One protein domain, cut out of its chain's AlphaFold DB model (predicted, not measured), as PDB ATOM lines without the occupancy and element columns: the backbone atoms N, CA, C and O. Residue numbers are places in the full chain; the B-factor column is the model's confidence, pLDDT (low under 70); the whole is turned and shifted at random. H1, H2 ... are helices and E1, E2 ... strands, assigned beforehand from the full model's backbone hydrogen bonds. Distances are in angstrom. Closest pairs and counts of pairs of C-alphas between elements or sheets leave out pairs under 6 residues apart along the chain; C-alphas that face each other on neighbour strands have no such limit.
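Overview. This is residues 64 to 219 of the 396 residues of an uncharacterized protein of Oscillospiraceae bacterium (UniProt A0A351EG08). Two twisted sheets lie face to face as a sandwich with crossed strands: the branched sheet of E1, E2, E3, E6, E9 and E10, and the sheet E8, E7, E11, E14. Two further hairpins, E4 with E5 and E12 with E13, reach beyond the sandwich on opposite sides, and the short helix H1 is at one end. The printed part has 156 residues, with fourteen named strands and one named helix, H1, between E10 and E11; the class is mostly strand, and neighbour strands are antiparallel. The whole is compact, with a radius of gyration of the C-alphas of 15.1 A and spans of 43 by 42 by 28 A.

Along the chain. E1 is residues 69 to 71, beginning at C-alpha 69 (-47.448, 42.953, 36.395); E2 is 75 to 78, E3 81 to 85, E4 88 to 93 and E5 96 to 100. E6, residues 106 to 117, is 32.2 A long and bends by 54 degrees at residue 114. E7 is 128 to 134, E8 138 to 140 and E9 145 to 149. E10, residues 162 to 172, is 31.9 A long, and H1 is 173 to 177. E11 is 181 to 188, 23.0 A long; E12 is 196 to 199 and E13 205 to 208. E14, residues 211 to 218, is 23.2 A long and ends at C-alpha 218 (-34.786, 31.150, 33.948).

Arrangement. E1 and E2 form a hairpin, with N 70 and O 77 at 2.9 A, within hydrogen-bond range. E2 and E3 lie on one side of E6, with N 76 and O 116 at 2.9 A and N 83 and O 110 at 2.9 A. E10 lies on the other side, with N 109 and O 169 at 2.9 A, and E9 pairs with E10 through N 146 and O 168, 2.9 A. In the other sheet, N 134 and O 138 of E7 and E8 are 2.8 A apart, N 131 and O 185 of E7 and E11 3.0 A, and N 184 and O 215 of E11 and E14 2.9 A. The strands of the two sheets stand at 42 degrees; the closest C-alphas of E7 and E9, Cys 130 and Ala 145, are 5.9 A apart. H1 is on the branched sheet, over E6 at a height of 7.5 A, and its O i to N i+4 pair is within hydrogen-bond range. The hairpin E4 and E5 has N 90 and O 98 at 3.0 A; the hairpin E12 and E13 has N 198 and O 206 at 3.0 A.

Size, cuts and confidence. The C-alphas farthest apart, Glu 94 and Asp 201, are 47.4 A apart. The printed part has no cut. The link E9 to E10 is long, with 12 residues. The mean pLDDT of the printed part is 93.8, and no printed residue is under 70.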
ATOM      1  N   LEU A  64     -46.122  34.541  33.095       96.00
ATOM      2  CA  LEU A  64     -45.523  35.849  33.333       96.00
ATOM      3  C   LEU A  64     -44.003  35.722  33.462       96.00
ATOM      4  O   LEU A  64     -43.480  34.693  33.892       96.00
ATOM      5  N   GLN A  65     -43.295  36.781  33.101       94.62
ATOM      6  CA  GLN A  65     -41.848  36.927  33.223       94.62
ATOM      7  C   GLN A  65     -41.503  38.001  34.259       94.62
ATOM      8  O   GLN A  65     -42.342  38.806  34.670       94.62
ATOM      9  N   LEU A  66     -40.235  38.056  34.668       95.81
ATOM     10  CA  LEU A  66     -39.748  39.197  35.440       95.81
ATOM     11  C   LEU A  66     -39.887  40.494  34.624       95.81
ATOM     12  O   LEU A  66     -39.528  40.549  33.448       95.81
ATOM     13  N   GLY A  67     -40.397  41.534  35.270       96.00
ATOM     14  CA  GLY A  67     -40.812  42.805  34.687       96.00
ATOM     15  C   GLY A  67     -42.319  42.911  34.448       96.00
ATOM     16  O   GLY A  67     -42.820  44.029  34.319       96.00
ATOM     17  N   ASP A  68     -43.049  41.791  34.433       98.06
ATOM     18  CA  ASP A  68     -44.500  41.800  34.244       98.06
ATOM     19  C   ASP A  68     -45.245  42.261  35.507       98.06
ATOM     20  O   ASP A  68     -44.685  42.471  36.588       98.06
ATOM     21  N   THR A  69     -46.550  42.474  35.346       98.12
ATOM     22  CA  THR A  69     -47.448  42.953  36.395       98.12
ATOM     23  C   THR A  69     -48.746  42.153  36.377       98.12
ATOM     24  O   THR A  69     -49.329  41.949  35.315       98.12
ATOM     25  N   ILE A  70     -49.214  41.758  37.559       97.81
ATOM     26  CA  ILE A  70     -50.587  41.304  37.796       97.81
ATOM     27  C   ILE A  70     -51.370  42.519  38.290       97.81
ATOM     28  O   ILE A  70     -50.985  43.142  39.281       97.81
ATOM     29  N   GLU A  71     -52.441  42.892  37.598       97.38
ATOM     30  CA  GLU A  71     -53.259  44.043  37.974       97.38
ATOM     31  C   GLU A  71     -54.745  43.732  37.810       97.38
ATOM     32  O   GLU A  71     -55.183  43.256  36.763       97.38
ATOM     33  N   ASN A  72     -55.517  44.048  38.847       95.75
ATOM     34  CA  ASN A  72     -56.973  43.993  38.851       95.75
ATOM     35  C   ASN A  72     -57.540  45.201  39.628       95.75
ATOM     36  O   ASN A  72     -56.838  46.193  39.876       95.75
ATOM     37  N   ASP A  73     -58.825  45.152  39.978       96.69
ATOM     38  CA  ASP A  73     -59.487  46.224  40.729       96.69
ATOM     39  C   ASP A  73     -59.006  46.317  42.188       96.69
ATOM     40  O   ASP A  73     -59.035  47.399  42.776       96.69
ATOM     41  N   ASN A  74     -58.516  45.215  42.766       97.56
ATOM     42  CA  ASN A  74     -58.093  45.151  44.163       97.56
ATOM     43  C   ASN A  74     -56.634  45.549  44.366       97.56
ATOM     44  O   ASN A  74     -56.312  46.186  45.369       97.56
ATOM     45  N   PHE A  75     -55.741  45.172  43.450       98.44
ATOM     46  CA  PHE A  75     -54.313  45.411  43.615       98.44
ATOM     47  C   PHE A  75     -53.548  45.530  42.297       98.44
ATOM     48  O   PHE A  75     -54.034  45.194  41.214       98.44
ATOM     49  N   LYS A  76     -52.305  45.993  42.424       98.62
ATOM     50  CA  LYS A  76     -51.272  45.915  41.394       98.62
ATOM     51  C   LYS A  76     -50.000  45.319  41.990       98.62
ATOM     52  O   LYS A  76     -49.479  45.831  42.974       98.62
ATOM     53  N   MET A  77     -49.494  44.251  41.386       98.56
ATOM     54  CA  MET A  77     -48.324  43.502  41.840       98.56
ATOM     55  C   MET A  77     -47.313  43.390  40.705       98.56
ATOM     56  O   MET A  77     -47.605  42.832  39.653       98.56
ATOM     57  N   THR A  78     -46.112  43.905  40.927       98.69
ATOM     58  CA  THR A  78     -44.991  43.809  39.982       98.69
ATOM     59  C   THR A  78     -44.092  42.623  40.322       98.69
ATOM     60  O   THR A  78     -44.005  42.217  41.482       98.69
ATOM     61  N   LEU A  79     -43.426  42.057  39.317       98.31
ATOM     62  CA  LEU A  79     -42.567  40.876  39.435       98.31
ATOM     63  C   LEU A  79     -41.125  41.271  39.102       98.31
ATOM     64  O   LEU A  79     -40.722  41.209  37.950       98.31
ATOM     65  N   ASN A  80     -40.339  41.740  40.068       98.25
ATOM     66  CA  ASN A  80     -39.127  42.503  39.744       98.25
ATOM     67  C   ASN A  80     -37.872  41.638  39.621       98.25
ATOM     68  O   ASN A  80     -37.079  41.827  38.700       98.25
ATOM     69  N   SER A  81     -37.662  40.722  40.564       97.62
ATOM     70  CA  SER A  81     -36.393  39.998  40.673       97.62
ATOM     71  C   SER A  81     -36.545  38.666  41.383       97.62
ATOM     72  O   SER A  81     -37.359  38.539  42.297       97.62
ATOM     73  N   VAL A  82     -35.690  37.713  41.013       97.88
ATOM     74  CA  VAL A  82     -35.468  36.479  41.765       97.88
ATOM     75  C   VAL A  82     -34.037  36.446  42.288       97.88
ATOM     76  O   VAL A  82     -33.100  36.708  41.534       97.88
ATOM     77  N   GLU A  83     -33.875  36.147  43.576       96.88
ATOM     78  CA  GLU A  83     -32.587  36.179  44.275       96.88
ATOM     79  C   GLU A  83     -32.414  34.945  45.164       96.88
ATOM     80  O   GLU A  83     -33.347  34.528  45.849       96.88
ATOM     81  N   VAL A  84     -31.202  34.389  45.190       97.62
ATOM     82  CA  VAL A  84     -30.793  33.381  46.177       97.62
ATOM     83  C   VAL A  84     -29.966  34.072  47.252       97.62
ATOM     84  O   VAL A  84     -28.950  34.696  46.942       97.62
ATOM     85  N   VAL A  85     -30.387  33.959  48.510       96.88
ATOM     86  CA  VAL A  85     -29.742  34.635  49.641       96.88
ATOM     87  C   VAL A  85     -29.612  33.722  50.858       96.88
ATOM     88  O   VAL A  85     -30.453  32.860  51.109       96.88
ATOM     89  N   ASP A  86     -28.578  33.964  51.664       95.06
ATOM     90  CA  ASP A  86     -28.350  33.225  52.918       95.06
ATOM     91  C   ASP A  86     -29.220  33.765  54.064       95.06
ATOM     92  O   ASP A  86     -29.448  33.097  55.067       95.06
ATOM     93  N   ARG A  87     -29.730  34.993  53.917       94.69
ATOM     94  CA  ARG A  87     -30.683  35.615  54.838       94.69
ATOM     95  C   ARG A  87     -31.605  36.567  54.088       94.69
ATOM     96  O   ARG A  87     -31.149  37.326  53.236       94.69
ATOM     97  N   HIS A  88     -32.888  36.545  54.427       94.94
ATOM     98  CA  HIS A  88     -33.847  37.536  53.943       94.94
ATOM     99  C   HIS A  88     -33.821  38.727  54.898       94.94
ATOM    100  O   HIS A  88     -34.048  38.534  56.090       94.94
ATOM    101  N   GLU A  89     -33.529  39.928  54.404       94.69
ATOM    102  CA  GLU A  89     -33.377  41.134  55.223       94.69
ATOM    103  C   GLU A  89     -33.997  42.347  54.524       94.69
ATOM    104  O   GLU A  89     -33.757  42.578  53.338       94.69
ATOM    105  N   PHE A  90     -34.781  43.133  55.266       92.69
ATOM    106  CA  PHE A  90     -35.367  44.382  54.782       92.69
ATOM    107  C   PHE A  90     -35.554  45.395  55.917       92.69
ATOM    108  O   PHE A  90     -35.805  45.047  57.077       92.69
ATOM    109  N   SER A  91     -35.427  46.677  55.577       91.38
ATOM    110  CA  SER A  91     -35.635  47.782  56.514       91.38
ATOM    111  C   SER A  91     -37.119  48.107  56.645       91.38
ATOM    112  O   SER A  91     -37.806  48.290  55.646       91.38
ATOM    113  N   THR A  92     -37.608  48.235  57.876       87.81
ATOM    114  CA  THR A  92     -38.994  48.648  58.170       87.81
ATOM    115  C   THR A  92     -39.102  50.118  58.560       87.81
ATOM    116  O   THR A  92     -40.180  50.702  58.512       87.81
ATOM    117  N   SER A  93     -37.981  50.735  58.935       83.69
ATOM    118  CA  SER A  93     -37.830  52.177  59.134       83.69
ATOM    119  C   SER A  93     -36.352  52.558  59.014       83.69
ATOM    120  O   SER A  93     -35.500  51.690  58.843       83.69
ATOM    121  N   GLU A  94     -36.029  53.846  59.152       83.38
ATOM    122  CA  GLU A  94     -34.644  54.345  59.123       83.38
ATOM    123  C   GLU A  94     -33.716  53.629  60.124       83.38
ATOM    124  O   GLU A  94     -32.528  53.479  59.860       83.38
ATOM    125  N   ASN A  95     -34.257  53.152  61.252       87.12
ATOM    126  CA  ASN A  95     -33.478  52.558  62.343       87.12
ATOM    127  C   ASN A  95     -33.921  51.133  62.715       87.12
ATOM    128  O   ASN A  95     -33.558  50.648  63.786       87.12
ATOM    129  N   SER A  96     -34.734  50.478  61.882       89.75
ATOM    130  CA  SER A  96     -35.233  49.129  62.167       89.75
ATOM    131  C   SER A  96     -35.151  48.237  60.941       89.75
ATOM    132  O   SER A  96     -35.562  48.621  59.843       89.75
ATOM    133  N   THR A  97     -34.655  47.027  61.167       91.75
ATOM    134  CA  THR A  97     -34.436  46.003  60.153       91.75
ATOM    135  C   THR A  97     -34.980  44.685  60.670       91.75
ATOM    136  O   THR A  97     -34.713  44.297  61.809       91.75
ATOM    137  N   ILE A  98     -35.735  43.993  59.824       91.56
ATOM    138  CA  ILE A  98     -36.190  42.630  60.074       91.56
ATOM    139  C   ILE A  98     -35.329  41.697  59.232       91.56
ATOM    140  O   ILE A  98     -35.010  42.002  58.083       91.56
ATOM    141  N   TYR A  99     -34.960  40.552  59.806       92.88
ATOM    142  CA  TYR A  99     -34.301  39.494  59.060       92.88
ATOM    143  C   TYR A  99     -34.844  38.112  59.417       92.88
ATOM    144  O   TYR A  99     -35.419  37.889  60.482       92.88
ATOM    145  N   SER A 100     -34.627  37.167  58.513       91.75
ATOM    146  CA  SER A 100     -34.867  35.742  58.717       91.75
ATOM    147  C   SER A 100     -33.701  34.954  58.136       91.75
ATOM    148  O   SER A 100     -33.077  35.392  57.168       91.75
ATOM    149  N   VAL A 101     -33.421  33.793  58.721       91.00
ATOM    150  CA  VAL A 101     -32.409  32.838  58.251       91.00
ATOM    151  C   VAL A 101     -33.092  31.500  57.961       91.00
ATOM    152  O   VAL A 101     -34.039  31.156  58.676       91.00
ATOM    153  N   PRO A 102     -32.698  30.785  56.895       90.00
ATOM    154  CA  PRO A 102     -33.234  29.466  56.603       90.00
ATOM    155  C   PRO A 102     -32.652  28.425  57.573       90.00
ATOM    156  O   PRO A 102     -31.731  28.707  58.339       90.00
ATOM    157  N   GLU A 103     -33.204  27.211  57.552       83.50
ATOM    158  CA  GLU A 103     -32.631  26.076  58.283       83.50
ATOM    159  C   GLU A 103     -31.227  25.725  57.754       83.50
ATOM    160  O   GLU A 103     -30.878  26.039  56.615       83.50
ATOM    161  N   ASN A 104     -30.413  25.047  58.568       80.12
ATOM    162  CA  ASN A 104     -29.089  24.606  58.128       80.12
ATOM    163  C   ASN A 104     -29.202  23.672  56.906       80.12
ATOM    164  O   ASN A 104     -30.074  22.803  56.870       80.12
ATOM    165  N   GLY A 105     -28.327  23.854  55.916       83.56
ATOM    166  CA  GLY A 105     -28.387  23.154  54.627       83.56
ATOM    167  C   GLY A 105     -29.389  23.743  53.623       83.56
ATOM    168  O   GLY A 105     -29.570  23.178  52.543       83.56
ATOM    169  N   TYR A 106     -30.026  24.875  53.944       92.19
ATOM    170  CA  TYR A 106     -30.956  25.587  53.066       92.19
ATOM    171  C   TYR A 106     -30.497  27.015  52.777       92.19
ATOM    172  O   TYR A 106     -29.766  27.635  53.545       92.19
ATOM    173  N   ARG A 107     -30.992  27.563  51.666       95.31
ATOM    174  CA  ARG A 107     -30.890  28.983  51.303       95.31
ATOM    175  C   ARG A 107     -32.282  29.504  50.958       95.31
ATOM    176  O   ARG A 107     -33.163  28.720  50.591       95.31
ATOM    177  N   PHE A 108     -32.510  30.808  51.079       97.44
ATOM    178  CA  PHE A 108     -33.762  31.389  50.599       97.44
ATOM    179  C   PHE A 108     -33.679  31.653  49.104       97.44
ATOM    180  O   PHE A 108     -32.729  32.273  48.633       97.44
ATOM    181  N   LEU A 109     -34.717  31.244  48.386       98.12
ATOM    182  CA  LEU A 109     -35.026  31.724  47.051       98.12
ATOM    183  C   LEU A 109     -36.181  32.730  47.181       98.12
ATOM    184  O   LEU A 109     -37.255  32.405  47.691       98.12
ATOM    185  N   LEU A 110     -35.934  33.970  46.770       97.81
ATOM    186  CA  LEU A 110     -36.851  35.096  46.912       97.81
ATOM    187  C   LEU A 110     -37.379  35.516  45.548       97.81
ATOM    188  O   LEU A 110     -36.575  35.779  44.662       97.81
ATOM    189  N   LEU A 111     -38.697  35.656  45.400       98.31
ATOM    190  CA  LEU A 111     -39.290  36.496  44.355       98.31
ATOM    191  C   LEU A 111     -39.679  37.826  44.993       98.31
ATOM    192  O   LEU A 111     -40.465  37.843  45.938       98.31
ATOM    193  N   ARG A 112     -39.137  38.931  44.482       98.12
ATOM    194  CA  ARG A 112     -39.381  40.273  45.021       98.12
ATOM    195  C   ARG A 112     -40.125  41.135  44.024       98.12
ATOM    196  O   ARG A 112     -39.947  41.019  42.809       98.12
ATOM    197  N   GLY A 113     -40.902  42.060  44.556       98.31
ATOM    198  CA  GLY A 113     -41.608  43.038  43.756       98.31
ATOM    199  C   GLY A 113     -42.221  44.139  44.596       98.31
ATOM    200  O   GLY A 113     -41.864  44.344  45.755       98.31
ATOM    201  N   HIS A 114     -43.155  44.851  43.985       98.62
ATOM    202  CA  HIS A 114     -43.914  45.925  44.607       98.62
ATOM    203  C   HIS A 114     -45.410  45.639  44.504       98.62
ATOM    204  O   HIS A 114     -45.874  45.238  43.433       98.62
ATOM    205  N   PHE A 115     -46.132  45.829  45.605       98.62
ATOM    206  CA  PHE A 115     -47.556  45.550  45.737       98.62
ATOM    207  C   PHE A 115     -48.291  46.812  46.193       98.62
ATOM    208  O   PHE A 115     -47.993  47.357  47.253       98.62
ATOM    209  N   GLU A 116     -49.270  47.244  45.408       98.62
ATOM    210  CA  GLU A 116     -50.166  48.364  45.686       98.62
ATOM    211  C   GLU A 116     -51.573  47.820  45.946       98.62
ATOM    212  O   GLU A 116     -52.158  47.161  45.085       98.62
ATOM    213  N   ASN A 117     -52.135  48.107  47.120       98.44
ATOM    214  CA  ASN A 117     -53.532  47.823  47.426       98.44
ATOM    215  C   ASN A 117     -54.410  48.964  46.896       98.44
ATOM    216  O   ASN A 117     -54.414  50.059  47.449       98.44
ATOM    217  N   LYS A 118     -55.180  48.695  45.841       98.38
ATOM    218  CA  LYS A 118     -56.100  49.646  45.192       98.38
ATOM    219  C   LYS A 118     -57.508  49.611  45.794       98.38
ATOM    220  O   LYS A 118     -58.351  50.429  45.427       98.38
ATOM    221  N   SER A 119     -57.775  48.662  46.690       97.38
ATOM    222  CA  SER A 119     -59.093  48.429  47.274       97.38
ATOM    223  C   SER A 119     -59.344  49.271  48.531       97.38
ATOM    224  O   SER A 119     -58.442  49.883  49.105       97.38
ATOM    225  N   THR A 120     -60.594  49.262  49.005       97.25
ATOM    226  CA  THR A 120     -60.991  49.844  50.299       97.25
ATOM    227  C   THR A 120     -60.764  48.911  51.491       97.25
ATOM    228  O   THR A 120     -61.026  49.312  52.625       97.25
ATOM    229  N   ASN A 121     -60.335  47.669  51.254       96.94
ATOM    230  CA  ASN A 121     -60.195  46.634  52.274       96.94
ATOM    231  C   ASN A 121     -58.718  46.363  52.570       96.94
ATOM    232  O   ASN A 121     -57.845  46.567  51.728       96.94
ATOM    233  N   VAL A 122     -58.430  45.907  53.788       97.62
ATOM    234  CA  VAL A 122     -57.112  45.346  54.111       97.62
ATOM    235  C   VAL A 122     -56.960  44.034  53.345       97.62
ATOM    236  O   VAL A 122     -57.882  43.219  53.361       97.62
ATOM    237  N   ILE A 123     -55.804  43.821  52.718       97.94
ATOM    238  CA  ILE A 123     -55.468  42.547  52.073       97.94
ATOM    239  C   ILE A 123     -54.461  41.816  52.974       97.94
ATOM    240  O   ILE A 123     -53.338  42.304  53.143       97.94
ATOM    241  N   PRO A 124     -54.828  40.682  53.596       96.94
ATOM    242  CA  PRO A 124     -53.878  39.873  54.347       96.94
ATOM    243  C   PRO A 124     -52.968  39.087  53.395       96.94
ATOM    244  O   PRO A 124     -53.362  38.721  52.289       96.94
ATOM    245  N   SER A 125     -51.747  38.774  53.827       95.06
ATOM    246  CA  SER A 125     -50.816  37.973  53.023       95.06
ATOM    247  C   SER A 125     -51.335  36.555  52.765       95.06
ATOM    248  O   SER A 125     -51.008  35.968  51.741       95.06
ATOM    249  N   SER A 126     -52.204  36.031  53.639       94.44
ATOM    250  CA  SER A 126     -52.884  34.739  53.466       94.44
ATOM    251  C   SER A 126     -53.864  34.690  52.287       94.44
ATOM    252  O   SER A 126     -54.374  33.618  51.975       94.44
ATOM    253  N   SER A 127     -54.166  35.827  51.657       96.00
ATOM    254  CA  SER A 127     -54.969  35.880  50.427       96.00
ATOM    255  C   SER A 127     -54.164  35.542  49.174       96.00
ATOM    256  O   SER A 127     -54.744  35.404  48.102       96.00
ATOM    257  N   ILE A 128     -52.837  35.422  49.297       96.06
ATOM    258  CA  ILE A 128     -51.945  34.980  48.230       96.06
ATOM    259  C   ILE A 128     -51.327  33.646  48.643       96.06
ATOM    260  O   ILE A 128     -50.546  33.578  49.592       96.06
ATOM    261  N   ALA A 129     -51.630  32.586  47.902       95.44
ATOM    262  CA  ALA A 129     -50.907  31.326  47.990       95.44
ATOM    263  C   ALA A 129     -49.851  31.254  46.885       95.44
ATOM    264  O   ALA A 129     -50.045  31.762  45.779       95.44
ATOM    265  N   CYS A 130     -48.725  30.607  47.179       95.50
ATOM    266  CA  CYS A 130     -47.687  30.383  46.186       95.50
ATOM    267  C   CYS A 130     -47.132  28.965  46.270       95.50
ATOM    268  O   CYS A 130     -46.749  28.521  47.341       95.50
ATOM    269  N   THR A 131     -47.042  28.262  45.148       95.12
ATOM    270  CA  THR A 131     -46.241  27.034  45.031       95.12
ATOM    271  C   THR A 131     -45.047  27.328  44.136       95.12
ATOM    272  O   THR A 131     -45.178  28.085  43.177       95.12
ATOM    273  N   VAL A 132     -43.880  26.754  44.427       96.00
ATOM    274  CA  VAL A 132     -42.665  26.980  43.633       96.00
ATOM    275  C   VAL A 132     -42.087  25.654  43.169       96.00
ATOM    276  O   VAL A 132     -41.734  24.819  43.995       96.00
ATOM    277  N   LEU A 133     -41.957  25.474  41.855       95.19
ATOM    278  CA  LEU A 133     -41.225  24.363  41.249       95.19
ATOM    279  C   LEU A 133     -39.821  24.835  40.871       95.19
ATOM    280  O   LEU A 133     -39.669  25.701  40.012       95.19
ATOM    281  N   VAL A 134     -38.799  24.270  41.506       95.69
ATOM    282  CA  VAL A 134     -37.391  24.632  41.314       95.69
ATOM    283  C   VAL A 134     -36.693  23.579  40.466       95.69
ATOM    284  O   VAL A 134     -36.783  22.384  40.758       95.69
ATOM    285  N   ASN A 135     -35.991  24.034  39.423       93.69
ATOM    286  CA  ASN A 135     -35.242  23.202  38.478       93.69
ATOM    287  C   ASN A 135     -36.053  22.028  37.889       93.69
ATOM    288  O   ASN A 135     -35.470  21.014  37.520       93.69
ATOM    289  N   ASP A 136     -37.383  22.148  37.843       91.38
ATOM    290  CA  ASP A 136     -38.328  21.102  37.416       91.38
ATOM    291  C   ASP A 136     -38.289  19.803  38.249       91.38
ATOM    292  O   ASP A 136     -38.828  18.781  37.829       91.38
ATOM    293  N   VAL A 137     -37.668  19.829  39.436       90.44
ATOM    294  CA  VAL A 137     -37.418  18.627  40.258       90.44
ATOM    295  C   VAL A 137     -37.845  18.755  41.718       90.44
ATOM    296  O   VAL A 137     -38.016  17.741  42.388       90.44
ATOM    297  N   PHE A 138     -38.000  19.974  42.240       90.69
ATOM    298  CA  PHE A 138     -38.292  20.190  43.655       90.69
ATOM    299  C   PHE A 138     -39.439  21.175  43.847       90.69
ATOM    300  O   PHE A 138     -39.324  22.347  43.491       90.69
ATOM    301  N   THR A 139     -40.530  20.698  44.443       92.06
ATOM    302  CA  THR A 139     -41.729  21.503  44.689       92.06
ATOM    303  C   THR A 139     -41.782  21.973  46.138       92.06
ATOM    304  O   THR A 139     -41.819  21.172  47.072       92.06
ATOM    305  N   VAL A 140     -41.858  23.288  46.329       91.62
ATOM    306  CA  VAL A 140     -42.191  23.932  47.602       91.62
ATOM    307  C   VAL A 140     -43.668  24.304  47.572       91.62
ATOM    308  O   VAL A 140     -44.074  25.153  46.786       91.62
ATOM    309  N   ASN A 141     -44.477  23.668  48.418       91.19
ATOM    310  CA  ASN A 141     -45.905  23.974  48.510       91.19
ATOM    311  C   ASN A 141     -46.186  25.294  49.253       91.19
ATOM    312  O   ASN A 141     -45.320  25.838  49.947       91.19
ATOM    313  N   CYS A 142     -47.430  25.769  49.168       87.88
ATOM    314  CA  CYS A 142     -47.829  27.057  49.736       87.88
ATOM    315  C   CYS A 142     -47.785  27.159  51.261       87.88
ATOM    316  O   CYS A 142     -47.689  28.269  51.773       87.88
ATOM    317  N   SER A 143     -47.738  26.047  52.004       86.19
ATOM    318  CA  SER A 143     -47.511  26.110  53.457       86.19
ATOM    319  C   SER A 143     -46.076  26.505  53.829       86.19
ATOM    320  O   SER A 143     -45.826  26.917  54.960       86.19
ATOM    321  N   ARG A 144     -45.127  26.378  52.889       87.94
ATOM    322  CA  ARG A 144     -43.702  26.708  53.070       87.94
ATOM    323  C   ARG A 144     -43.238  27.890  52.215       87.94
ATOM    324  O   ARG A 144     -42.082  28.294  52.335       87.94
ATOM    325  N   ALA A 145     -44.107  28.425  51.359       92.56
ATOM    326  CA  ALA A 145     -43.860  29.636  50.591       92.56
ATOM    327  C   ALA A 145     -44.538  30.820  51.275       92.56
ATOM    328  O   ALA A 145     -45.754  30.980  51.227       92.56
ATOM    329  N   GLU A 146     -43.739  31.653  51.929       93.25
ATOM    330  CA  GLU A 146     -44.255  32.771  52.706       93.25
ATOM    331  C   GLU A 146     -44.324  34.037  51.855       93.25
ATOM    332  O   GLU A 146     -43.296  34.547  51.408       93.25
ATOM    333  N   PHE A 147     -45.530  34.575  51.675       95.81
ATOM    334  CA  PHE A 147     -45.731  35.917  51.140       95.81
ATOM    335  C   PHE A 147     -45.613  36.945  52.271       95.81
ATOM    336  O   PHE A 147     -46.364  36.893  53.248       95.81
ATOM    337  N   VAL A 148     -44.688  37.897  52.138       95.25
ATOM    338  CA  VAL A 148     -44.417  38.907  53.169       95.25
ATOM    339  C   VAL A 148     -44.367  40.297  52.548       95.25
ATOM    340  O   VAL A 148     -43.596  40.541  51.622       95.25
ATOM    341  N   PHE A 149     -45.140  41.231  53.101       96.94
ATOM    342  CA  PHE A 149     -44.957  42.659  52.843       96.94
ATOM    343  C   PHE A 149     -43.743  43.165  53.630       96.94
ATOM    344  O   PHE A 149     -43.627  42.912  54.829       96.94
ATOM    345  N   GLU A 150     -42.846  43.906  52.985       95.31
ATOM    346  CA  GLU A 150     -41.605  44.416  53.579       95.31
ATOM    347  C   GLU A 150     -41.868  45.633  54.483       95.31
ATOM    348  O   GLU A 150     -41.475  46.766  54.206       95.31
ATOM    349  N   ARG A 151     -42.582  45.392  55.584       92.75
ATOM    350  CA  ARG A 151     -42.943  46.352  56.634       92.75
ATOM    351  C   ARG A 151     -43.003  45.652  57.993       92.75
ATOM    352  O   ARG A 151     -42.929  44.433  58.079       92.75
ATOM    353  N   GLU A 152     -43.181  46.417  59.072       88.75
ATOM    354  CA  GLU A 152     -43.293  45.855  60.431       88.75
ATOM    355  C   GLU A 152     -44.494  44.901  60.573       88.75
ATOM    356  O   GLU A 152     -44.369  43.803  61.110       88.75
ATOM    357  N   ARG A 153     -45.647  45.285  60.016       90.88
ATOM    358  CA  ARG A 153     -46.850  44.449  59.936       90.88
ATOM    359  C   ARG A 153     -46.867  43.639  58.635       90.88
ATOM    360  O   ARG A 153     -47.725  43.848  57.785       90.88
ATOM    361  N   GLY A 154     -45.882  42.761  58.453       91.06
ATOM    362  CA  GLY A 154     -45.621  42.090  57.169       91.06
ATOM    363  C   GLY A 154     -46.694  41.106  56.677       91.06
ATOM    364  O   GLY A 154     -46.596  40.618  55.555       91.06
ATOM    365  N   TRP A 155     -47.718  40.820  57.484       94.25
ATOM    366  CA  TRP A 155     -48.809  39.893  57.160       94.25
ATOM    367  C   TRP A 155     -50.052  40.561  56.553       94.25
ATOM    368  O   TRP A 155     -51.037  39.874  56.300       94.25
ATOM    369  N   GLU A 156     -50.056  41.880  56.334       96.38
ATOM    370  CA  GLU A 156     -51.156  42.566  55.641       96.38
ATOM    371  C   GLU A 156     -50.763  43.940  55.075       96.38
ATOM    372  O   GLU A 156     -49.840  44.609  55.558       96.38
ATOM    373  N   ILE A 157     -51.528  44.392  54.083       97.50
ATOM    374  CA  ILE A 157     -51.409  45.719  53.478       97.50
ATOM    375  C   ILE A 157     -52.702  46.525  53.642       97.50
ATOM    376  O   ILE A 157     -53.807  46.047  53.369       97.50
ATOM    377  N   ASP A 158     -52.554  47.769  54.103       98.12
ATOM    378  CA  ASP A 158     -53.668  48.680  54.365       98.12
ATOM    379  C   ASP A 158     -54.291  49.183  53.041       98.12
ATOM    380  O   ASP A 158     -53.593  49.235  52.021       98.12
ATOM    381  N   PRO A 159     -55.582  49.571  53.023       98.38
ATOM    382  CA  PRO A 159     -56.225  50.163  51.848       98.38
ATOM    383  C   PRO A 159     -55.431  51.342  51.282       98.38
ATOM    384  O   PRO A 159     -55.008  52.214  52.043       98.38
ATOM    385  N   PHE A 160     -55.299  51.413  49.956       98.00
ATOM    386  CA  PHE A 160     -54.653  52.531  49.250       98.00
ATOM    387  C   PHE A 160     -53.202  52.795  49.679       98.00
ATOM    388  O   PHE A 160     -52.754  53.944  49.701       98.00
ATOM    389  N   THR A 161     -52.478  51.738  50.048       98.25
ATOM    390  CA  THR A 161     -51.045  51.795  50.358       98.25
ATOM    391  C   THR A 161     -50.256  50.871  49.451       98.25
ATOM    392  O   THR A 161     -50.809  49.951  48.846       98.25
ATOM    393  N   ASP A 162     -48.954  51.113  49.381       98.06
ATOM    394  CA  ASP A 162     -48.019  50.327  48.601       98.06
ATOM    395  C   ASP A 162     -46.768  49.977  49.413       98.06
ATOM    396  O   ASP A 162     -46.290  50.762  50.233       98.06
ATOM    397  N   PHE A 163     -46.262  48.761  49.211       97.44
ATOM    398  CA  PHE A 163     -45.036  48.270  49.832       97.44
ATOM    399  C   PHE A 163     -44.312  47.317  48.888       97.44
ATOM    400  O   PHE A 163     -44.913  46.666  48.031       97.44
ATOM    401  N   ASN A 164     -43.003  47.174  49.082       97.94
ATOM    402  CA  ASN A 164     -42.308  46.025  48.517       97.94
ATOM    403  C   ASN A 164     -42.814  44.743  49.180       97.94
ATOM    404  O   ASN A 164     -43.232  44.752  50.340       97.94
ATOM    405  N   TYR A 165     -42.762  43.640  48.449       97.94
ATOM    406  CA  TYR A 165     -43.042  42.318  48.983       97.94
ATOM    407  C   TYR A 165     -41.929  41.354  48.586       97.94
ATOM    408  O   TYR A 165     -41.224  41.559  47.593       97.94
ATOM    409  N   SER A 166     -41.841  40.270  49.347       97.44
ATOM    410  CA  SER A 166     -41.037  39.105  49.020       97.44
ATOM    411  C   SER A 166     -41.877  37.841  49.202       97.44
ATOM    412  O   SER A 166     -42.481  37.644  50.257       97.44
ATOM    413  N   ILE A 167     -41.904  36.974  48.188       97.81
ATOM    414  CA  ILE A 167     -42.263  35.564  48.357       97.81
ATOM    415  C   ILE A 167     -40.979  34.823  48.690       97.81
ATOM    416  O   ILE A 167     -40.048  34.787  47.883       97.81
ATOM    417  N   ARG A 168     -40.929  34.246  49.885       95.31
ATOM    418  CA  ARG A 168     -39.764  33.558  50.424       95.31
ATOM    419  C   ARG A 168     -40.013  32.059  50.480       95.31
ATOM    420  O   ARG A 168     -40.924  31.616  51.173       95.31
ATOM    421  N   VAL A 169     -39.149  31.285  49.826       96.19
ATOM    422  CA  VAL A 169     -39.100  29.823  49.966       96.19
ATOM    423  C   VAL A 169     -37.718  29.366  50.422       96.19
ATOM    424  O   VAL A 169     -36.703  29.874  49.946       96.19
ATOM    425  N   SER A 170     -37.667  28.398  51.337       94.69
ATOM    426  CA  SER A 170     -36.421  27.711  51.704       94.69
ATOM    427  C   SER A 170     -36.181  26.549  50.749       94.69
ATOM    428  O   SER A 170     -37.012  25.641  50.669       94.69
ATOM    429  N   ILE A 171     -35.043  26.546  50.058       95.25
ATOM    430  CA  ILE A 171     -34.646  25.470  49.142       95.25
ATOM    431  C   ILE A 171     -33.303  24.863  49.573       95.25
ATOM    432  O   ILE A 171     -32.479  25.584  50.144       95.25
ATOM    433  N   PRO A 172     -33.075  23.556  49.347       94.50
ATOM    434  CA  PRO A 172     -31.797  22.915  49.639       94.50
ATOM    435  C   PRO A 172     -30.627  23.679  49.015       94.50
ATOM    436  O   PRO A 172     -30.709  24.109  47.862       94.50
ATOM    437  N   GLN A 173     -29.526  23.824  49.755       93.50
ATOM    438  CA  GLN A 173     -28.367  24.602  49.318       93.50
ATOM    439  C   GLN A 173     -27.827  24.134  47.960       93.50
ATOM    440  O   GLN A 173     -27.507  24.964  47.118       93.50
ATOM    441  N   LYS A 174     -27.807  22.825  47.689       91.06
ATOM    442  CA  LYS A 174     -27.350  22.291  46.395       91.06
ATOM    443  C   LYS A 174     -28.211  22.755  45.221       91.06
ATOM    444  O   LYS A 174     -27.676  23.082  44.166       91.06
ATOM    445  N   LEU A 175     -29.533  22.832  45.407       93.94
ATOM    446  CA  LEU A 175     -30.439  23.379  44.393       93.94
ATOM    447  C   LEU A 175     -30.279  24.891  44.238       93.94
ATOM    448  O   LEU A 175     -30.398  25.401  43.130       93.94
ATOM    449  N   ALA A 176     -30.011  25.600  45.333       95.31
ATOM    450  CA  ALA A 176     -29.732  27.031  45.308       95.31
ATOM    451  C   ALA A 176     -28.420  27.363  44.576       95.31
ATOM    452  O   ALA A 176     -28.369  28.329  43.816       95.31
ATOM    453  N   ASP A 177     -27.377  26.558  44.785       94.31
ATOM    454  CA  ASP A 177     -26.055  26.749  44.186       94.31
ATOM    455  C   ASP A 177     -26.035  26.388  42.683       94.31
ATOM    456  O   ASP A 177     -25.252  26.967  41.930       94.31
ATOM    457  N   ASP A 178     -26.931  25.498  42.230       93.12
ATOM    458  CA  ASP A 178     -27.155  25.134  40.815       93.12
ATOM    459  C   ASP A 178     -28.551  25.567  40.312       93.12
ATOM    460  O   ASP A 178     -29.229  24.843  39.574       93.12
ATOM    461  N   LEU A 179     -29.034  26.740  40.737       95.00
ATOM    462  CA  LEU A 179     -30.336  27.252  40.303       95.00
ATOM    463  C   LEU A 179     -30.324  27.573  38.797       95.00
ATOM    464  O   LEU A 179     -29.573  28.429  38.329       95.00
ATOM    465  N   LYS A 180     -31.214  26.924  38.043       94.44
ATOM    466  CA  LYS A 180     -31.401  27.091  36.590       94.44
ATOM    467  C   LYS A 180     -32.755  27.699  36.253       94.44
ATOM    468  O   LYS A 180     -32.846  28.538  35.355       94.44
ATOM    469  N   SER A 181     -33.799  27.262  36.952       95.56
ATOM    470  CA  SER A 181     -35.169  27.711  36.734       95.56
ATOM    471  C   SER A 181     -35.991  27.658  38.017       95.56
ATOM    472  O   SER A 181     -35.731  26.865  38.924       95.56
ATOM    473  N   ALA A 182     -37.010  28.507  38.077       96.62
ATOM    474  CA  ALA A 182     -38.073  28.408  39.064       96.62
ATOM    475  C   ALA A 182     -39.398  28.838  38.431       96.62
ATOM    476  O   ALA A 182     -39.443  29.812  37.678       96.62
ATOM    477  N   VAL A 183     -40.475  28.125  38.746       97.38
ATOM    478  CA  VAL A 183     -41.839  28.494  38.364       97.38
ATOM    479  C   VAL A 183     -42.630  28.748  39.636       97.38
ATOM    480  O   VAL A 183     -42.858  27.824  40.412       97.38
ATOM    481  N   TYR A 184     -43.032  29.999  39.851       97.19
ATOM    482  CA  TYR A 184     -43.897  30.394  40.958       97.19
ATOM    483  C   TYR A 184     -45.343  30.385  40.474       97.19
ATOM    484  O   TYR A 184     -45.727  31.210  39.648       97.19
ATOM    485  N   THR A 185     -46.152  29.482  41.002       96.75
ATOM    486  CA  THR A 185     -47.597  29.467  40.796       96.75
ATOM    487  C   THR A 185     -48.239  30.319  41.882       96.75
ATOM    488  O   THR A 185     -48.292  29.900  43.035       96.75
ATOM    489  N   ILE A 186     -48.662  31.532  41.530       96.94
ATOM    490  CA  ILE A 186     -49.307  32.509  42.415       96.94
ATOM    491  C   ILE A 186     -50.820  32.382  42.256       96.94
ATOM    492  O   ILE A 186     -51.326  32.420  41.135       96.94
ATOM    493  N   GLN A 187     -51.529  32.239  43.371       96.81
ATOM    494  CA  GLN A 187     -52.961  31.954  43.406       96.81
ATOM    495  C   GLN A 187     -53.670  32.865  44.410       96.81
ATOM    496  O   GLN A 187     -53.150  33.091  45.505       96.81
ATOM    497  N   PHE A 188     -54.842  33.384  44.041       97.06
ATOM    498  CA  PHE A 188     -55.664  34.250  44.892       97.06
ATOM    499  C   PHE A 188     -57.146  34.198  44.492       97.06
ATOM    500  O   PHE A 188     -57.474  33.834  43.364       97.06
ATOM    501  N   ASN A 189     -58.036  34.562  45.417       96.81
ATOM    502  CA  ASN A 189     -59.470  34.705  45.148       96.81
ATOM    503  C   ASN A 189     -59.782  36.117  44.641       96.81
ATOM    504  O   ASN A 189     -59.121  37.080  45.042       96.81
ATOM    505  N   ASP A 190     -60.823  36.258  43.823       95.56
ATOM    506  CA  ASP A 190     -61.235  37.542  43.239       95.56
ATOM    507  C   ASP A 190     -61.593  38.581  44.310       95.56
ATOM    508  O   ASP A 190     -61.402  39.785  44.127       95.56
ATOM    509  N   ASP A 191     -62.108  38.128  45.451       94.06
ATOM    510  CA  ASP A 191     -62.483  38.972  46.586       94.06
ATOM    511  C   ASP A 191     -61.337  39.210  47.583       94.06
ATOM    512  O   ASP A 191     -61.531  39.883  48.600       94.06
ATOM    513  N   MET A 192     -60.144  38.674  47.297       95.69
ATOM    514  CA  MET A 192     -58.983  38.671  48.187       95.69
ATOM    515  C   MET A 192     -59.270  38.052  49.564       95.69
ATOM    516  O   MET A 192     -58.631  38.417  50.555       95.69
ATOM    517  N   SER A 193     -60.213  37.115  49.661       94.44
ATOM    518  CA  SER A 193     -60.369  36.266  50.844       94.44
ATOM    519  C   SER A 193     -59.149  35.356  51.044       94.44
ATOM    520  O   SER A 193     -58.308  35.196  50.158       94.44
ATOM    521  N   ALA A 194     -59.017  34.799  52.250       91.00
ATOM    522  CA  ALA A 194     -57.945  33.856  52.547       91.00
ATOM    523  C   ALA A 194     -58.058  32.610  51.658       91.00
ATOM    524  O   ALA A 194     -59.162  32.149  51.371       91.00
ATOM    525  N   ILE A 195     -56.911  32.069  51.257       92.56
ATOM    526  CA  ILE A 195     -56.859  30.888  50.401       92.56
ATOM    527  C   ILE A 195     -57.052  29.614  51.219       92.56
ATOM    528  O   ILE A 195     -56.358  29.390  52.215       92.56
ATOM    529  N   ASP A 196     -57.952  28.755  50.746       88.75
ATOM    530  CA  ASP A 196     -58.151  27.417  51.288       88.75
ATOM    531  C   ASP A 196     -57.181  26.423  50.635       88.75
ATOM    532  O   ASP A 196     -56.971  26.409  49.415       88.75
ATOM    533  N   SER A 197     -56.581  25.569  51.466       89.12
ATOM    534  CA  SER A 197     -55.671  24.512  51.023       89.12
ATOM    535  C   SER A 197     -55.916  23.205  51.769       89.12
ATOM    536  O   SER A 197     -56.253  23.210  52.955       89.12
ATOM    537  N   GLU A 198     -55.746  22.079  51.076       90.50
ATOM    538  CA  GLU A 198     -56.036  20.746  51.610       90.50
ATOM    539  C   GLU A 198     -54.890  19.770  51.344       90.50
ATOM    540  O   GLU A 198     -54.451  19.581  50.203       90.50
ATOM    541  N   TRP A 199     -54.402  19.128  52.409       88.06
ATOM    542  CA  TRP A 199     -53.395  18.075  52.296       88.06
ATOM    543  C   TRP A 199     -53.996  16.842  51.633       88.06
ATOM    544  O   TRP A 199     -55.039  16.344  52.057       88.06
ATOM    545  N   GLN A 200     -53.306  16.352  50.615       85.50
ATOM    546  CA  GLN A 200     -53.661  15.154  49.876       85.50
ATOM    547  C   GLN A 200     -52.948  13.927  50.462       85.50
ATOM    548  O   GLN A 200     -51.946  14.043  51.173       85.50
ATOM    549  N   ASP A 201     -53.449  12.732  50.137       77.44
ATOM    550  CA  ASP A 201     -52.879  11.459  50.609       77.44
ATOM    551  C   ASP A 201     -51.434  11.231  50.127       77.44
ATOM    552  O   ASP A 201     -50.664  10.525  50.779       77.44
ATOM    553  N   ASP A 202     -51.053  11.840  49.001       72.12
ATOM    554  CA  ASP A 202     -49.693  11.802  48.450       72.12
ATOM    555  C   ASP A 202     -48.736  12.810  49.115       72.12
ATOM    556  O   ASP A 202     -47.568  12.901  48.742       72.12
ATOM    557  N   GLY A 203     -49.209  13.561  50.116       73.88
ATOM    558  CA  GLY A 203     -48.435  14.589  50.806       73.88
ATOM    559  C   GLY A 203     -48.306  15.902  50.032       73.88
ATOM    560  O   GLY A 203     -47.643  16.820  50.519       73.88
ATOM    561  N   SER A 204     -48.933  16.032  48.860       78.00
ATOM    562  CA  SER A 204     -49.089  17.318  48.185       78.00
ATOM    563  C   SER A 204     -50.158  18.173  48.876       78.00
ATOM    564  O   SER A 204     -50.980  17.688  49.657       78.00
ATOM    565  N   LEU A 205     -50.121  19.478  48.621       84.31
ATOM    566  CA  LEU A 205     -51.095  20.430  49.139       84.31
ATOM    567  C   LEU A 205     -51.851  21.008  47.946       84.31
ATOM    568  O   LEU A 205     -51.245  21.662  47.096       84.31
ATOM    569  N   SER A 206     -53.152  20.739  47.867       87.88
ATOM    570  CA  SER A 206     -54.007  21.337  46.847       87.88
ATOM    571  C   SER A 206     -54.447  22.727  47.295       87.88
ATOM    572  O   SER A 206     -54.608  22.989  48.488       87.88
ATOM    573  N   VAL A 207     -54.616  23.628  46.333       90.38
ATOM    574  CA  VAL A 207     -55.059  25.006  46.553       90.38
ATOM    575  C   VAL A 207     -56.262  25.259  45.663       90.38
ATOM    576  O   VAL A 207     -56.201  24.991  44.462       90.38
ATOM    577  N   THR A 208     -57.335  25.792  46.246       90.31
ATOM    578  CA  THR A 208     -58.499  26.264  45.487       90.31
ATOM    579  C   THR A 208     -58.466  27.785  45.450       90.31
ATOM    580  O   THR A 208     -58.439  28.420  46.503       90.31
ATOM    581  N   ALA A 209     -58.434  28.352  44.246       93.94
ATOM    582  CA  ALA A 209     -58.395  29.792  44.019       93.94
ATOM    583  C   ALA A 209     -59.125  30.155  42.722       93.94
ATOM    584  O   ALA A 209     -59.159  29.340  41.796       93.94
ATOM    585  N   ASP A 210     -59.669  31.370  42.652       95.88
ATOM    586  CA  ASP A 210     -60.322  31.886  41.439       95.88
ATOM    587  C   ASP A 210     -59.296  32.174  40.332       95.88
ATOM    588  O   ASP A 210     -59.500  31.834  39.167       95.88
ATOM    589  N   GLU A 211     -58.152  32.741  40.716       96.31
ATOM    590  CA  GLU A 211     -57.116  33.210  39.807       96.31
ATOM    591  C   GLU A 211     -55.798  32.459  40.031       96.31
ATOM    592  O   GLU A 211     -55.411  32.125  41.155       96.31
ATOM    593  N   THR A 212     -55.082  32.168  38.942       96.31
ATOM    594  CA  THR A 212     -53.785  31.472  38.973       96.31
ATOM    595  C   THR A 212     -52.856  32.022  37.898       96.31
ATOM    596  O   THR A 212     -53.221  32.064  36.727       96.31
ATOM    597  N   TYR A 213     -51.629  32.377  38.282       96.69
ATOM    598  CA  TYR A 213     -50.576  32.881  37.395       96.69
ATOM    599  C   TYR A 213     -49.280  32.105  37.615       96.69
ATOM    600  O   TYR A 213     -48.921  31.805  38.750       96.69
ATOM    601  N   ASN A 214     -48.541  31.829  36.542       96.38
ATOM    602  CA  ASN A 214     -47.219  31.212  36.615       96.38
ATOM    603  C   ASN A 214     -46.140  32.243  36.292       96.38
ATOM    604  O   ASN A 214     -46.039  32.688  35.153       96.38
ATOM    605  N   VAL A 215     -45.305  32.592  37.266       96.88
ATOM    606  CA  VAL A 215     -44.143  33.465  37.072       96.88
ATOM    607  C   VAL A 215     -42.917  32.607  36.815       96.88
ATOM    608  O   VAL A 215     -42.531  31.791  37.652       96.88
ATOM    609  N   ILE A 216     -42.306  32.793  35.652       95.31
ATOM    610  CA  ILE A 216     -41.181  31.991  35.191       95.31
ATOM    611  C   ILE A 216     -39.886  32.769  35.403       95.31
ATOM    612  O   ILE A 216     -39.718  33.891  34.927       95.31
ATOM    613  N   TYR A 217     -38.951  32.131  36.095       94.31
ATOM    614  CA  TYR A 217     -37.559  32.537  36.182       94.31
ATOM    615  C   TYR A 217     -36.671  31.508  35.482       94.31
ATOM    616  O   TYR A 217     -36.825  30.299  35.673       94.31
ATOM    617  N   GLY A 218     -35.707  31.996  34.701       90.19
ATOM    618  CA  GLY A 218     -34.786  31.150  33.948       90.19
ATOM    619  C   GLY A 218     -35.458  30.449  32.766       90.19
ATOM    620  O   GLY A 218     -36.458  30.915  32.226       90.19
ATOM    621  N   THR A 219     -34.873  29.341  32.318       79.44
ATOM    622  CA  THR A 219     -35.441  28.510  31.246       79.44
ATOM    623  C   THR A 219     -35.843  27.168  31.844       79.44
ATOM    624  O   THR A 219     -34.952  26.360  32.112       79.44
TER     625      THR A 219